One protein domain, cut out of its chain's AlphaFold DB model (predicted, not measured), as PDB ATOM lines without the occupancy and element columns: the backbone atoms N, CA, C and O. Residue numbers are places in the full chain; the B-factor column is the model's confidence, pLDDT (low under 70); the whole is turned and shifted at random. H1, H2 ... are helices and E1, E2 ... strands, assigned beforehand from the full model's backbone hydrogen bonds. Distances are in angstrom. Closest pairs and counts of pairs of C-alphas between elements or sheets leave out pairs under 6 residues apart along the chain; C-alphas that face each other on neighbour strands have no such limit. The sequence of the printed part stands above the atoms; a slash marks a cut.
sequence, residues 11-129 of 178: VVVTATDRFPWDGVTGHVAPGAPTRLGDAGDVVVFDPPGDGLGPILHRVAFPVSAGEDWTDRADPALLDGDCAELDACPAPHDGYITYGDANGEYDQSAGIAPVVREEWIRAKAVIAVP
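Overview. This is residues 11 to 129 of the 178 residues of the protein "S26 family signal peptidase" of Halorubrum sp. SD626R (UniProt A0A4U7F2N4). Little regular structure is present: long loops surround one strongly twisted antiparallel sheet, ordered E1, E5, E2, E3, E4, with E3 and E4 near the domain's middle. E1 lies towards one end, the short helix H1 and loop 73 to 93 towards the other. The 119 printed residues include E1, E2, E3, H1, E4, E5 in chain order, mostly strand, with 35 residues in named elements. The whole is compact, radius of gyration of the C-alphas 13.6 A, spanning 39 by 33 by 27 A.

Along the chain. E1, residues 11 to 14, begins at C-alpha 11 (58.332, 37.122, 1.432). E2 is residues 42 to 45. E3, residues 55 to 63, 18.9 A long, bends by 77 degrees at residue 60. H1 is residues 69 to 72, E4 94 to 98. E5, residues 120 to 128, 21.5 A long, ends at C-alpha 128 (58.958, 30.916, 2.646).

Arrangement. Within hydrogen-bond range are N 12 and O 126 of E1 and E5, 2.8 A; N 44 and O 122 of E2 and E5, 2.8 A; N 43 and O 57 of hairpin E2 and E3, 2.8 A; N 60 and O 96 of E3 and E4, 2.8 A. H1, too short for an O i to N i+4 pair, only grazes the sheet.

Size, cuts and confidence. The printed part has no cut. Links E1 to E2, H1 to E4 and E4 to E5 are long. No printed residue is under 70 in pLDDT.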
ATOM      1  N   VAL A  11      59.401  36.811   2.387       97.12
ATOM      2  CA  VAL A  11      58.332  37.122   1.432       97.12
ATOM      3  C   VAL A  11      58.935  37.490   0.081       97.12
ATOM      4  O   VAL A  11      59.753  38.404  -0.031       97.12
ATOM      5  N   VAL A  12      58.519  36.780  -0.965       95.56
ATOM      6  CA  VAL A  12      58.835  37.127  -2.351       95.56
ATOM      7  C   VAL A  12      57.765  38.079  -2.858       95.56
ATOM      8  O   VAL A  12      56.565  37.822  -2.717       95.56
ATOM      9  N   VAL A  13      58.211  39.169  -3.471       96.25
ATOM     10  CA  VAL A  13      57.340  40.232  -3.967       96.25
ATOM     11  C   VAL A  13      57.532  40.467  -5.463       96.25
ATOM     12  O   VAL A  13      58.545  40.085  -6.052       96.25
ATOM     13  N   THR A  14      56.547  41.106  -6.079       94.88
ATOM     14  CA  THR A  14      56.551  41.514  -7.486       94.88
ATOM     15  C   THR A  14      56.067  42.954  -7.631       94.88
ATOM     16  O   THR A  14      55.391  43.471  -6.743       94.88
ATOM     17  N   ALA A  15      56.422  43.614  -8.733       92.75
ATOM     18  CA  ALA A  15      55.900  44.944  -9.039       92.75
ATOM     19  C   ALA A  15      54.386  44.881  -9.301       92.75
ATOM     20  O   ALA A  15      53.874  43.860  -9.762       92.75
ATOM     21  N   THR A  16      53.675  45.966  -8.997       89.69
ATOM     22  CA  THR A  16      52.207  46.051  -9.080       89.69
ATOM     23  C   THR A  16      51.661  45.954 -10.505       89.69
ATOM     24  O   THR A  16      50.517  45.550 -10.679       89.69
ATOM     25  N   ASP A  17      52.473  46.281 -11.510       83.94
ATOM     26  CA  ASP A  17      52.115  46.381 -12.929       83.94
ATOM     27  C   ASP A  17      52.743  45.277 -13.802       83.94
ATOM     28  O   ASP A  17      52.694  45.319 -15.036       83.94
ATOM     29  N   ARG A  18      53.383  44.277 -13.185       84.12
ATOM     30  CA  ARG A  18      54.167  43.280 -13.918       84.12
ATOM     31  C   ARG A  18      53.352  42.045 -14.286       84.12
ATOM     32  O   ARG A  18      52.987  41.260 -13.423       84.12
ATOM     33  N   PHE A  19      53.247  41.761 -15.586       80.88
ATOM     34  CA  PHE A  19      52.720  40.487 -16.099       80.88
ATOM     35  C   PHE A  19      53.413  39.263 -15.448       80.88
ATOM     36  O   PHE A  19      54.648  39.258 -15.342       80.88
ATOM     37  N   PRO A  20      52.680  38.198 -15.059       83.94
ATOM     38  CA  PRO A  20      51.251  37.928 -15.280       83.94
ATOM     39  C   PRO A  20      50.322  38.478 -14.185       83.94
ATOM     40  O   PRO A  20      49.205  37.994 -14.034       83.94
ATOM     41  N   TRP A  21      50.790  39.425 -13.374       80.56
ATOM     42  CA  TRP A  21      50.037  39.966 -12.253       80.56
ATOM     43  C   TRP A  21      49.250  41.198 -12.698       80.56
ATOM     44  O   TRP A  21      49.831  42.161 -13.198       80.56
ATOM     45  N   ASP A  22      47.931  41.145 -12.517       84.88
ATOM     46  CA  ASP A  22      47.050  42.301 -12.686       84.88
ATOM     47  C   ASP A  22      47.271  43.324 -11.559       84.88
ATOM     48  O   ASP A  22      48.021  43.072 -10.604       84.88
ATOM     49  N   GLY A  23      46.574  44.460 -11.652       89.88
ATOM     50  CA  GLY A  23      46.590  45.514 -10.641       89.88
ATOM     51  C   GLY A  23      46.154  45.053  -9.244       89.88
ATOM     52  O   GLY A  23      45.831  43.888  -8.988       89.88
ATOM     53  N   VAL A  24      46.184  45.984  -8.297       95.38
ATOM     54  CA  VAL A  24      45.856  45.704  -6.896       95.38
ATOM     55  C   VAL A  24      44.361  45.411  -6.745       95.38
ATOM     56  O   VAL A  24      43.517  46.227  -7.110       95.38
ATOM     57  N   THR A  25      44.043  44.244  -6.189       95.94
ATOM     58  CA  THR A  25      42.674  43.745  -6.023       95.94
ATOM     59  C   THR A  25      42.396  43.426  -4.556       95.94
ATOM     60  O   THR A  25      43.120  42.647  -3.937       95.94
ATOM     61  N   GLY A  26      41.337  44.013  -3.995       96.75
ATOM     62  CA  GLY A  26      40.912  43.758  -2.615       96.75
ATOM     63  C   GLY A  26      40.179  42.426  -2.436       96.75
ATOM     64  O   GLY A  26      39.627  41.891  -3.397       96.75
ATOM     65  N   HIS A  27      40.147  41.890  -1.214       96.12
ATOM     66  CA  HIS A  27      39.539  40.578  -0.930       96.12
ATOM     67  C   HIS A  27      38.028  40.511  -1.197       96.12
ATOM     68  O   HIS A  27      37.519  39.440  -1.514       96.12
ATOM     69  N   VAL A  28      37.314  41.640  -1.112       94.12
ATOM     70  CA  VAL A  28      35.866  41.693  -1.398       94.12
ATOM     71  C   VAL A  28      35.552  41.710  -2.898       94.12
ATOM     72  O   VAL A  28      34.389  41.607  -3.288       94.12
ATOM     73  N   ALA A  29      36.561  41.888  -3.758       94.75
ATOM     74  CA  ALA A  29      36.343  41.986  -5.193       94.75
ATOM     75  C   ALA A  29      35.880  40.634  -5.776       94.75
ATOM     76  O   ALA A  29      36.436  39.583  -5.438       94.75
ATOM     77  N   PRO A  30      34.907  40.624  -6.707       93.50
ATOM     78  CA  PRO A  30      34.528  39.404  -7.409       93.50
ATOM     79  C   PRO A  30      35.728  38.789  -8.138       93.50
ATOM     80  O   PRO A  30      36.362  39.441  -8.964       93.50
ATOM     81  N   GLY A  31      36.029  37.523  -7.843       92.25
ATOM     82  CA  GLY A  31      37.172  36.830  -8.442       92.25
ATOM     83  C   GLY A  31      38.533  37.287  -7.910       92.25
ATOM     84  O   GLY A  31      39.533  37.089  -8.600       92.25
ATOM     85  N   ALA A  32      38.582  37.885  -6.710       94.75
ATOM     86  CA  ALA A  32      39.829  38.270  -6.062       94.75
ATOM     87  C   ALA A  32      40.850  37.114  -6.067       94.75
ATOM     88  O   ALA A  32      40.493  35.963  -5.783       94.75
ATOM     89  N   PRO A  33      42.129  37.390  -6.378       92.81
ATOM     90  CA  PRO A  33      43.152  36.358  -6.382       92.81
ATOM     91  C   PRO A  33      43.378  35.826  -4.965       92.81
ATOM     92  O   PRO A  33      43.306  36.576  -3.999       92.81
ATOM     93  N   THR A  34      43.739  34.550  -4.834       94.81
ATOM     94  CA  THR A  34      44.255  34.030  -3.562       94.81
ATOM     95  C   THR A  34      45.737  34.385  -3.433       94.81
ATOM     96  O   THR A  34      46.558  33.980  -4.270       94.81
ATOM     97  N   ARG A  35      46.099  35.141  -2.396       94.56
ATOM     98  CA  ARG A  35      47.485  35.467  -2.031       94.56
ATOM     99  C   ARG A  35      47.713  35.167  -0.565       94.56
ATOM    100  O   ARG A  35      46.933  35.577   0.291       94.56
ATOM    101  N   LEU A  36      48.813  34.455  -0.309       95.56
ATOM    102  CA  LEU A  36      49.228  34.043   1.033       95.56
ATOM    103  C   LEU A  36      48.040  33.437   1.799       95.56
ATOM    104  O   LEU A  36      47.598  33.976   2.799       95.56
ATOM    105  N   GLY A  37      47.444  32.386   1.230       94.00
ATOM    106  CA  GLY A  37      46.394  31.596   1.881       94.00
ATOM    107  C   GLY A  37      44.971  32.163   1.871       94.00
ATOM    108  O   GLY A  37      44.057  31.390   2.141       94.00
ATOM    109  N   ASP A  38      44.753  33.431   1.507       95.44
ATOM    110  CA  ASP A  38      43.413  34.046   1.533       95.44
ATOM    111  C   ASP A  38      43.138  34.947   0.313       95.44
ATOM    112  O   ASP A  38      44.039  35.222  -0.485       95.44
ATOM    113  N   ALA A  39      41.887  35.365   0.125       96.69
ATOM    114  CA  ALA A  39      41.447  36.228  -0.967       96.69
ATOM    115  C   ALA A  39      42.055  37.640  -0.882       96.69
ATOM    116  O   ALA A  39      42.334  38.161   0.196       96.69
ATOM    117  N   GLY A  40      42.238  38.277  -2.036       96.75
ATOM    118  CA  GLY A  40      42.792  39.624  -2.154       96.75
ATOM    119  C   GLY A  40      44.316  39.655  -2.191       96.75
ATOM    120  O   GLY A  40      45.003  38.729  -1.759       96.75
ATOM    121  N   ASP A  41      44.854  40.739  -2.734       97.44
ATOM    122  CA  ASP A  41      46.289  40.974  -2.758       97.44
ATOM    123  C   ASP A  41      46.816  41.395  -1.384       97.44
ATOM    124  O   ASP A  41      46.187  42.156  -0.648       97.44
ATOM    125  N   VAL A  42      48.030  40.940  -1.077       98.00
ATOM    126  CA  VAL A  42      48.837  41.445   0.033       98.00
ATOM    127  C   VAL A  42      49.894  42.368  -0.549       98.00
ATOM    128  O   VAL A  42      50.614  41.985  -1.473       98.00
ATOM    129  N   VAL A  43      49.983  43.587  -0.033       98.06
ATOM    130  CA  VAL A  43      50.816  44.654  -0.585       98.06
ATOM    131  C   VAL A  43      51.849  45.125   0.424       98.06
ATOM    132  O   VAL A  43      51.591  45.154   1.623       98.06
ATOM    133  N   VAL A  44      53.021  45.503  -0.082       97.62
ATOM    134  CA  VAL A  44      54.017  46.278   0.657       97.62
ATOM    135  C   VAL A  44      53.805  47.738   0.295       97.62
ATOM    136  O   VAL A  44      53.987  48.099  -0.870       97.62
ATOM    137  N   PHE A  45      53.446  48.570   1.263       96.81
ATOM    138  CA  PHE A  45      53.269  50.006   1.070       96.81
ATOM    139  C   PHE A  45      54.047  50.803   2.112       96.81
ATOM    140  O   PHE A  45      54.435  50.279   3.149       96.81
ATOM    141  N   ASP A  46      54.335  52.057   1.789       95.12
ATOM    142  CA  ASP A  46      55.225  52.916   2.572       95.12
ATOM    143  C   ASP A  46      54.630  54.332   2.616       95.12
ATOM    144  O   ASP A  46      54.896  55.134   1.710       95.12
ATOM    145  N   PRO A  47      53.735  54.611   3.587       89.88
ATOM    146  CA  PRO A  47      53.123  55.922   3.747       89.88
ATOM    147  C   PRO A  47      54.180  56.990   4.066       89.88
ATOM    148  O   PRO A  47      55.090  56.770   4.866       89.88
ATOM    149  N   PRO A  48      54.084  58.193   3.481       85.50
ATOM    150  CA  PRO A  48      55.045  59.246   3.754       85.50
ATOM    151  C   PRO A  48      54.933  59.732   5.204       85.50
ATOM    152  O   PRO A  48      53.867  60.143   5.652       85.50
ATOM    153  N   GLY A  49      56.072  59.793   5.896       76.06
ATOM    154  CA  GLY A  49      56.195  60.520   7.163       76.06
ATOM    155  C   GLY A  49      55.815  59.746   8.427       76.06
ATOM    156  O   GLY A  49      55.777  60.365   9.487       76.06
ATOM    157  N   ASP A  50      55.592  58.432   8.354       73.56
ATOM    158  CA  ASP A  50      55.335  57.606   9.544       73.56
ATOM    159  C   ASP A  50      56.620  57.233  10.315       73.56
ATOM    160  O   ASP A  50      56.596  57.044  11.529       73.56
ATOM    161  N   GLY A  51      57.765  57.158   9.627       72.19
ATOM    162  CA  GLY A  51      59.038  56.709  10.197       72.19
ATOM    163  C   GLY A  51      59.059  55.229  10.612       72.19
ATOM    164  O   GLY A  51      60.051  54.789  11.197       72.19
ATOM    165  N   LEU A  52      58.000  54.470  10.315       76.12
ATOM    166  CA  LEU A  52      57.822  53.071  10.718       76.12
ATOM    167  C   LEU A  52      58.361  52.090   9.669       76.12
ATOM    168  O   LEU A  52      58.638  50.932   9.987       76.12
ATOM    169  N   GLY A  53      58.601  52.578   8.450       86.56
ATOM    170  CA  GLY A  53      59.063  51.776   7.327       86.56
ATOM    171  C   GLY A  53      57.927  50.980   6.677       86.56
ATOM    172  O   GLY A  53      56.777  51.077   7.096       86.56
ATOM    173  N   PRO A  54      58.233  50.176   5.644       93.88
ATOM    174  CA  PRO A  54      57.196  49.558   4.829       93.88
ATOM    175  C   PRO A  54      56.299  48.592   5.613       93.88
ATOM    176  O   PRO A  54      56.785  47.706   6.321       93.88
ATOM    177  N   ILE A  55      54.991  48.712   5.404       96.00
ATOM    178  CA  ILE A  55      53.944  47.873   5.987       96.00
ATOM    179  C   ILE A  55      53.529  46.820   4.956       96.00
ATOM    180  O   ILE A  55      53.337  47.124   3.779       96.00
ATOM    181  N   LEU A  56      53.399  45.566   5.393       97.19
ATOM    182  CA  LEU A  56      52.910  44.453   4.578       97.19
ATOM    183  C   LEU A  56      51.519  44.063   5.075       97.19
ATOM    184  O   LEU A  56      51.459  43.347   6.066       97.19
ATOM    185  N   HIS A  57      50.442  44.475   4.403       97.94
ATOM    186  CA  HIS A  57      49.061  44.130   4.778       97.94
ATOM    187  C   HIS A  57      48.190  43.768   3.569       97.94
ATOM    188  O   HIS A  57      48.580  43.964   2.415       97.94
ATOM    189  N   ARG A  58      47.021  43.180   3.830       98.25
ATOM    190  CA  ARG A  58      46.057  42.778   2.807       98.25
ATOM    191  C   ARG A  58      45.176  43.944   2.401       98.25
ATOM    192  O   ARG A  58      44.782  44.760   3.230       98.25
ATOM    193  N   VAL A  59      44.835  44.001   1.119       98.31
ATOM    194  CA  VAL A  59      43.903  44.999   0.600       98.31
ATOM    195  C   VAL A  59      42.473  44.569   0.893       98.31
ATOM    196  O   VAL A  59      42.017  43.497   0.482       98.31
ATOM    197  N   ALA A  60      41.743  45.438   1.585       97.94
ATOM    198  CA  ALA A  60      40.320  45.276   1.795       97.94
ATOM    199  C   ALA A  60      39.573  45.536   0.486       97.94
ATOM    200  O   ALA A  60      39.013  44.627  -0.130       97.94
ATOM    201  N   PHE A  61      39.639  46.790   0.044       98.19
ATOM    202  CA  PHE A  61      38.951  47.310  -1.126       98.19
ATOM    203  C   PHE A  61      39.474  48.705  -1.513       98.19
ATOM    204  O   PHE A  61      40.010  49.408  -0.654       98.19
ATOM    205  N   PRO A  62      39.318  49.126  -2.784       97.75
ATOM    206  CA  PRO A  62      39.629  50.491  -3.217       97.75
ATOM    207  C   PRO A  62      38.555  51.477  -2.752       97.75
ATOM    208  O   PRO A  62      37.400  51.074  -2.712       97.75
ATOM    209  N   VAL A  63      38.898  52.734  -2.474       98.50
ATOM    210  CA  VAL A  63      37.993  53.850  -2.118       98.50
ATOM    211  C   VAL A  63      38.242  55.062  -3.018       98.50
ATOM    212  O   VAL A  63      39.344  55.219  -3.547       98.50
ATOM    213  N   SER A  64      37.232  55.918  -3.172       98.56
ATOM    214  CA  SER A  64      37.330  57.203  -3.881       98.56
ATOM    215  C   SER A  64      37.371  58.387  -2.914       98.56
ATOM    216  O   SER A  64      36.829  58.322  -1.814       98.56
ATOM    217  N   ALA A  65      37.959  59.505  -3.328       98.44
ATOM    218  CA  ALA A  65      37.991  60.733  -2.542       98.44
ATOM    219  C   ALA A  65      36.578  61.205  -2.138       98.44
ATOM    220  O   ALA A  65      35.683  61.333  -2.974       98.44
ATOM    221  N   GLY A  66      36.399  61.509  -0.853       98.38
ATOM    222  CA  GLY A  66      35.135  61.931  -0.251       98.38
ATOM    223  C   GLY A  66      34.159  60.793   0.052       98.38
ATOM    224  O   GLY A  66      33.063  61.069   0.532       98.38
ATOM    225  N   GLU A  67      34.524  59.540  -0.222       98.25
ATOM    226  CA  GLU A  67      33.697  58.378   0.089       98.25
ATOM    227  C   GLU A  67      33.625  58.149   1.603       98.25
ATOM    228  O   GLU A  67      34.656  58.062   2.276       98.25
ATOM    229  N   ASP A  68      32.406  57.992   2.120       98.38
ATOM    230  CA  ASP A  68      32.195  57.318   3.396       98.38
ATOM    231  C   ASP A  68      32.394  55.816   3.172       98.38
ATOM    232  O   ASP A  68      31.507  55.088   2.727       98.38
ATOM    233  N   TRP A  69      33.622  55.361   3.393       97.81
ATOM    234  CA  TRP A  69      33.983  53.968   3.165       97.81
ATOM    235  C   TRP A  69      33.485  53.044   4.285       97.81
ATOM    236  O   TRP A  69      33.483  51.824   4.096       97.81
ATOM    237  N   THR A  70      33.032  53.599   5.420       98.00
ATOM    238  CA  THR A  70      32.498  52.820   6.547       98.00
ATOM    239  C   THR A  70      31.148  52.186   6.211       98.00
ATOM    240  O   THR A  70      30.869  51.083   6.673       98.00
ATOM    241  N   ASP A  71      30.384  52.779   5.285       96.38
ATOM    242  CA  ASP A  71      29.092  52.264   4.802       96.38
ATOM    243  C   ASP A  71      29.150  50.835   4.228       96.38
ATOM    244  O   ASP A  71      28.153  50.109   4.224       96.38
ATOM    245  N   ARG A  72      30.310  50.420   3.709       94.75
ATOM    246  CA  ARG A  72      30.518  49.087   3.107       94.75
ATOM    247  C   ARG A  72      31.640  48.282   3.748       94.75
ATOM    248  O   ARG A  72      31.953  47.190   3.269       94.75
ATOM    249  N   ALA A  73      32.274  48.841   4.767       96.75
ATOM    250  CA  ALA A  73      33.263  48.151   5.570       96.75
ATOM    251  C   ALA A  73      32.604  47.006   6.356       96.75
ATOM    252  O   ALA A  73      31.393  47.008   6.582       96.75
ATOM    253  N   ASP A  74      33.395  46.018   6.778       96.44
ATOM    254  CA  ASP A  74      32.936  45.064   7.787       96.44
ATOM    255  C   ASP A  74      32.824  45.791   9.141       96.44
ATOM    256  O   ASP A  74      33.851  46.247   9.653       96.44
ATOM    257  N   PRO A  75      31.627  45.892   9.754       96.06
ATOM    258  CA  PRO A  75      31.463  46.565  11.040       96.06
ATOM    259  C   PRO A  75      32.266  45.920  12.174       96.06
ATOM    260  O   PRO A  75      32.522  46.572  13.179       96.06
ATOM    261  N   ALA A  76      32.656  44.646  12.040       96.75
ATOM    262  CA  ALA A  76      33.492  43.967  13.025       96.75
ATOM    263  C   ALA A  76      34.956  44.437  13.009       96.75
ATOM    264  O   ALA A  76      35.692  44.102  13.934       96.75
ATOM    265  N   LEU A  77      35.369  45.177  11.973       97.00
ATOM    266  CA  LEU A  77      36.721  45.709  11.782       97.00
ATOM    267  C   LEU A  77      36.774  47.248  11.884       97.00
ATOM    268  O   LEU A  77      37.747  47.862  11.436       97.00
ATOM    269  N   LEU A  78      35.728  47.872  12.431       97.75
ATOM    270  CA  LEU A  78      35.643  49.313  12.664       97.75
ATOM    271  C   LEU A  78      35.682  49.631  14.163       97.75
ATOM    272  O   LEU A  78      35.034  48.958  14.962       97.75
ATOM    273  N   ASP A  79      36.366  50.717  14.503       95.75
ATOM    274  CA  ASP A  79      36.412  51.348  15.828       95.75
ATOM    275  C   ASP A  79      35.804  52.756  15.762       95.75
ATOM    276  O   ASP A  79      36.461  53.765  16.009       95.75
ATOM    277  N   GLY A  80      34.547  52.821  15.324       94.31
ATOM    278  CA  GLY A  80      33.796  54.069  15.193       94.31
ATOM    279  C   GLY A  80      33.124  54.241  13.837       94.31
ATOM    280  O   GLY A  80      33.226  53.392  12.946       94.31
ATOM    281  N   ASP A  81      32.400  55.347  13.708       96.50
ATOM    282  CA  ASP A  81      31.776  55.767  12.456       96.50
ATOM    283  C   ASP A  81      32.657  56.744  11.657       96.50
ATOM    284  O   ASP A  81      33.711  57.202  12.103       96.50
ATOM    285  N   CYS A  82      32.230  57.084  10.440       97.75
ATOM    286  CA  CYS A  82      32.997  57.977   9.576       97.75
ATOM    287  C   CYS A  82      33.265  59.364  10.183       97.75
ATOM    288  O   CYS A  82      34.242  60.007   9.810       97.75
ATOM    289  N   ALA A  83      32.423  59.850  11.099       97.06
ATOM    290  CA  ALA A  83      32.631  61.146  11.738       97.06
ATOM    291  C   ALA A  83      33.712  61.096  12.832       97.06
ATOM    292  O   ALA A  83      34.234  62.145  13.218       97.06
ATOM    293  N   GLU A  84      34.034  59.900  13.326       96.56
ATOM    294  CA  GLU A  84      35.026  59.654  14.374       96.56
ATOM    295  C   GLU A  84      36.408  59.288  13.809       96.56
ATOM    296  O   GLU A  84      37.420  59.525  14.468       96.56
ATOM    297  N   LEU A  85      36.469  58.741  12.589       96.88
ATOM    298  CA  LEU A  85      37.710  58.268  11.972       96.88
ATOM    299  C   LEU A  85      38.430  59.363  11.169       96.88
ATOM    300  O   LEU A  85      37.913  59.852  10.172       96.88
ATOM    301  N   ASP A  86      39.698  59.637  11.493       94.88
ATOM    302  CA  ASP A  86      40.544  60.605  10.762       94.88
ATOM    303  C   ASP A  86      40.714  60.272   9.265       94.88
ATOM    304  O   ASP A  86      40.984  61.143   8.434       94.88
ATOM    305  N   ALA A  87      40.586  58.992   8.912       95.81
ATOM    306  CA  ALA A  87      40.675  58.501   7.543       95.81
ATOM    307  C   ALA A  87      39.325  58.520   6.796       95.81
ATOM    308  O   ALA A  87      39.258  58.001   5.677       95.81
ATOM    309  N   CYS A  88      38.260  59.069   7.392       97.81
ATOM    310  CA  CYS A  88      36.919  59.130   6.818       97.81
ATOM    311  C   CYS A  88      36.311  60.556   6.904       97.81
ATOM    312  O   CYS A  88      36.482  61.238   7.909       97.81
ATOM    313  N   PRO A  89      35.619  61.055   5.857       98.38
ATOM    314  CA  PRO A  89      35.547  60.512   4.501       98.38
ATOM    315  C   PRO A  89      36.937  60.340   3.883       98.38
ATOM    316  O   PRO A  89      37.879  61.035   4.264       98.38
ATOM    317  N   ALA A  90      37.079  59.420   2.928       98.38
ATOM    318  CA  ALA A  90      38.376  59.116   2.334       98.38
ATOM    319  C   ALA A  90      39.032  60.404   1.786       98.38
ATOM    320  O   ALA A  90      38.468  61.058   0.907       98.38
ATOM    321  N   PRO A  91      40.227  60.806   2.256       97.56
ATOM    322  CA  PRO A  91      40.817  62.093   1.876       97.56
ATOM    323  C   PRO A  91      41.273  62.142   0.409       97.56
ATOM    324  O   PRO A  91      41.593  63.211  -0.116       97.56
ATOM    325  N   HIS A  92      41.358  60.988  -0.247       98.12
ATOM    326  CA  HIS A  92      41.765  60.806  -1.634       98.12
ATOM    327  C   HIS A  92      41.429  59.380  -2.094       98.12
ATOM    328  O   HIS A  92      41.101  58.522  -1.274       98.12
ATOM    329  N   ASP A  93      41.584  59.120  -3.392       98.62
ATOM    330  CA  ASP A  93      41.503  57.766  -3.942       98.62
ATOM    331  C   ASP A  93      42.613  56.879  -3.358       98.62
ATOM    332  O   ASP A  93      43.729  57.341  -3.079       98.62
ATOM    333  N   GLY A  94      42.319  55.598  -3.164       98.31
ATOM    334  CA  GLY A  94      43.290  54.655  -2.627       98.31
ATOM    335  C   GLY A  94      42.655  53.353  -2.176       98.31
ATOM    336  O   GLY A  94      41.674  52.898  -2.756       98.31
ATOM    337  N   TYR A  95      43.223  52.752  -1.138       98.50
ATOM    338  CA  TYR A  95      42.831  51.445  -0.635       98.50
ATOM    339  C   TYR A  95      42.685  51.454   0.883       98.50
ATOM    340  O   TYR A  95      43.496  52.047   1.595       98.50
ATOM    341  N   ILE A  96      41.671  50.737   1.362       98.50
ATOM    342  CA  ILE A  96      41.579  50.292   2.752       98.50
ATOM    343  C   ILE A  96      42.371  48.992   2.876       98.50
ATOM    344  O   ILE A  96      42.296  48.125   1.997       98.50
ATOM    345  N   THR A  97      43.144  48.856   3.947       98.31
ATOM    346  CA  THR A  97      44.020  47.706   4.204       98.31
ATOM    347  C   THR A  97      43.796  47.155   5.605       98.31
ATOM    348  O   THR A  97      43.222  47.819   6.464       98.31
ATOM    349  N   TYR A  98      44.206  45.911   5.833       97.50
ATOM    350  CA  TYR A  98      44.185  45.294   7.155       97.50
ATOM    351  C   TYR A  98      45.259  44.220   7.270       97.50
ATOM    352  O   TYR A  98      45.569  43.495   6.317       97.50
ATOM    353  N   GLY A  99      45.832  44.095   8.462       97.06
ATOM    354  CA  GLY A  99      46.626  42.930   8.808       97.06
ATOM    355  C   GLY A  99      45.735  41.711   9.045       97.06
ATOM    356  O   GLY A  99      44.748  41.807   9.759       97.06
ATOM    357  N   ASP A 100      46.129  40.538   8.544       96.44
ATOM    358  CA  ASP A 100      45.346  39.290   8.696       96.44
ATOM    359  C   ASP A 100      45.075  38.858  10.158       96.44
ATOM    360  O   ASP A 100      44.229  38.002  10.402       96.44
ATOM    361  N   ALA A 101      45.783  39.444  11.129       95.25
ATOM    362  CA  ALA A 101      45.576  39.242  12.568       95.25
ATOM    363  C   ALA A 101      45.167  40.529  13.307       95.25
ATOM    364  O   ALA A 101      45.171  40.550  14.539       95.25
ATOM    365  N   ASN A 102      44.874  41.610  12.584       94.31
ATOM    366  CA  ASN A 102      44.418  42.855  13.188       94.31
ATOM    367  C   ASN A 102      42.911  42.750  13.456       94.31
ATOM    368  O   ASN A 102      42.185  42.117  12.694       94.31
ATOM    369  N   GLY A 103      42.456  43.360  14.553       95.75
ATOM    370  CA  GLY A 103      41.030  43.417  14.893       95.75
ATOM    371  C   GLY A 103      40.255  44.485  14.124       95.75
ATOM    372  O   GLY A 103      39.038  44.502  14.196       95.75
ATOM    373  N   GLU A 104      40.954  45.354  13.396       97.88
ATOM    374  CA  GLU A 104      40.422  46.550  12.747       97.88
ATOM    375  C   GLU A 104      41.121  46.773  11.399       97.88
ATOM    376  O   GLU A 104      42.245  46.299  11.178       97.88
ATOM    377  N   TYR A 105      40.480  47.536  10.512       98.31
ATOM    378  CA  TYR A 105      41.156  48.101   9.344       98.31
ATOM    379  C   TYR A 105      42.280  49.038   9.779       98.31
ATOM    380  O   TYR A 105      42.158  49.757  10.770       98.31
ATOM    381  N   ASP A 106      43.351  49.106   8.991       97.06
ATOM    382  CA  ASP A 106      44.508  49.946   9.309       97.06
ATOM    383  C   ASP A 106      44.122  51.426   9.436       97.06
ATOM    384  O   ASP A 106      44.688  52.148  10.254       97.06
ATOM    385  N   GLN A 107      43.133  51.852   8.648       97.06
ATOM    386  CA  GLN A 107      42.569  53.201   8.648       97.06
ATOM    387  C   GLN A 107      41.685  53.473   9.864       97.06
ATOM    388  O   GLN A 107      41.635  54.609  10.326       97.06
ATOM    389  N   SER A 108      41.017  52.443  10.387       97.81
ATOM    390  CA  SER A 108      40.216  52.558  11.605       97.81
ATOM    391  C   SER A 108      41.104  52.590  12.849       97.81
ATOM    392  O   SER A 108      40.909  53.422  13.721       97.81
ATOM    393  N   ALA A 109      42.127  51.735  12.891       95.75
ATOM    394  CA  ALA A 109      43.063  51.621  14.009       95.75
ATOM    395  C   ALA A 109      44.099  52.762  14.080       95.75
ATOM    396  O   ALA A 109      44.966  52.767  14.956       95.75
ATOM    397  N   GLY A 110      44.102  53.681  13.106       93.69
ATOM    398  CA  GLY A 110      45.125  54.724  12.983       93.69
ATOM    399  C   GLY A 110      46.531  54.191  12.662       93.69
ATOM    400  O   GLY A 110      47.521  54.884  12.889       93.69
ATOM    401  N   ILE A 111      46.638  52.963  12.140       93.12
ATOM    402  CA  ILE A 111      47.905  52.337  11.727       93.12
ATOM    403  C   ILE A 111      48.420  52.979  10.439       93.12
ATOM    404  O   ILE A 111      49.619  53.214  10.297       93.12
ATOM    405  N   ALA A 112      47.520  53.244   9.492       94.31
ATOM    406  CA  ALA A 112      47.855  53.877   8.227       94.31
ATOM    407  C   ALA A 112      46.695  54.752   7.734       94.31
ATOM    408  O   ALA A 112      45.537  54.376   7.900       94.31
ATOM    409  N   PRO A 113      46.970  55.884   7.063       95.50
ATOM    410  CA  PRO A 113      45.942  56.590   6.299       95.50
ATOM    411  C   PRO A 113      45.416  55.714   5.146       95.50
ATOM    412  O   PRO A 113      45.950  54.634   4.872       95.50
ATOM    413  N   VAL A 114      44.383  56.182   4.433       97.94
ATOM    414  CA  VAL A 114      43.972  55.564   3.157       97.94
ATOM    415  C   VAL A 114      45.216  55.386   2.282       97.94
ATOM    416  O   VAL A 114      45.992  56.324   2.105       97.94
ATOM    417  N   VAL A 115      45.453  54.177   1.773       98.00
ATOM    418  CA  VAL A 115      46.716  53.853   1.098       98.00
ATOM    419  C   VAL A 115      46.637  54.281  -0.357       98.00
ATOM    420  O   VAL A 115      45.872  53.714  -1.134       98.00
ATOM    421  N   ARG A 116      47.439  55.273  -0.749       97.44
ATOM    422  CA  ARG A 116      47.528  55.690  -2.153       97.44
ATOM    423  C   ARG A 116      48.184  54.619  -3.010       97.44
ATOM    424  O   ARG A 116      49.108  53.942  -2.555       97.44
ATOM    425  N   GLU A 117      47.765  54.515  -4.267       96.06
ATOM    426  CA  GLU A 117      48.351  53.564  -5.213       96.06
ATOM    427  C   GLU A 117      49.863  53.784  -5.368       96.06
ATOM    428  O   GLU A 117      50.633  52.826  -5.329       96.06
ATOM    429  N   GLU A 118      50.323  55.038  -5.423       95.06
ATOM    430  CA  GLU A 118      51.745  55.370  -5.552       95.06
ATOM    431  C   GLU A 118      52.598  55.025  -4.318       95.06
ATOM    432  O   GLU A 118      53.830  55.030  -4.397       95.06
ATOM    433  N   TRP A 119      51.974  54.728  -3.173       96.25
ATOM    434  CA  TRP A 119      52.685  54.265  -1.977       96.25
ATOM    435  C   TRP A 119      52.901  52.755  -1.989       96.25
ATOM    436  O   TRP A 119      53.751  52.254  -1.247       96.25
ATOM    437  N   ILE A 120      52.171  52.024  -2.837       96.94
ATOM    438  CA  ILE A 120      52.301  50.578  -2.972       96.94
ATOM    439  C   ILE A 120      53.568  50.270  -3.766       96.94
ATOM    440  O   ILE A 120      53.682  50.527  -4.962       96.94
ATOM    441  N   ARG A 121      54.547  49.679  -3.084       95.19
ATOM    442  CA  ARG A 121      55.856  49.343  -3.652       95.19
ATOM    443  C   ARG A 121      55.853  47.993  -4.352       95.19
ATOM    444  O   ARG A 121      56.598  47.802  -5.312       95.19
ATOM    445  N   ALA A 122      55.086  47.034  -3.832       96.50
ATOM    446  CA  ALA A 122      55.075  45.672  -4.349       96.50
ATOM    447  C   ALA A 122      53.844  44.871  -3.902       96.50
ATOM    448  O   ALA A 122      53.206  45.194  -2.902       96.50
ATOM    449  N   LYS A 123      53.571  43.770  -4.606       96.88
ATOM    450  CA  LYS A 123      52.600  42.732  -4.233       96.88
ATOM    451  C   LYS A 123      53.340  41.498  -3.729       96.88
ATOM    452  O   LYS A 123      54.274  41.031  -4.383       96.88
ATOM    453  N   ALA A 124      52.933  40.947  -2.595       96.62
ATOM    454  CA  ALA A 124      53.476  39.705  -2.070       96.62
ATOM    455  C   ALA A 124      52.856  38.492  -2.774       96.62
ATOM    456  O   ALA A 124      51.638  38.393  -2.929       96.62
ATOM    457  N   VAL A 125      53.712  37.565  -3.213       94.19
ATOM    458  CA  VAL A 125      53.293  36.398  -4.007       94.19
ATOM    459  C   VAL A 125      53.401  35.084  -3.238       94.19
ATOM    460  O   VAL A 125      52.530  34.229  -3.369       94.19
ATOM    461  N   ILE A 126      54.449  34.917  -2.431       94.81
ATOM    462  CA  ILE A 126      54.689  33.718  -1.623       94.81
ATOM    463  C   ILE A 126      55.538  34.072  -0.401       94.81
ATOM    464  O   ILE A 126      56.410  34.937  -0.482       94.81
ATOM    465  N   ALA A 127      55.296  33.378   0.709       96.81
ATOM    466  CA  ALA A 127      56.128  33.405   1.904       96.81
ATOM    467  C   ALA A 127      56.850  32.059   2.057       96.81
ATOM    468  O   ALA A 127      56.244  30.999   1.888       96.81
ATOM    469  N   VAL A 128      58.153  32.101   2.337       96.56
ATOM    470  CA  VAL A 128      58.958  30.916   2.646       96.56
ATOM    471  C   VAL A 128      59.248  30.908   4.146       96.56
ATOM    472  O   VAL A 128      59.985  31.791   4.599       96.56
ATOM    473  N   PRO A 129      58.713  29.926   4.898       95.88
ATOM    474  CA  PRO A 129      58.843  29.890   6.347       95.88
ATOM    475  C   PRO A 129      60.290  29.939   6.826       95.88
ATOM    476  O   PRO A 129      61.146  29.255   6.258       95.88
TER     477      PRO A 129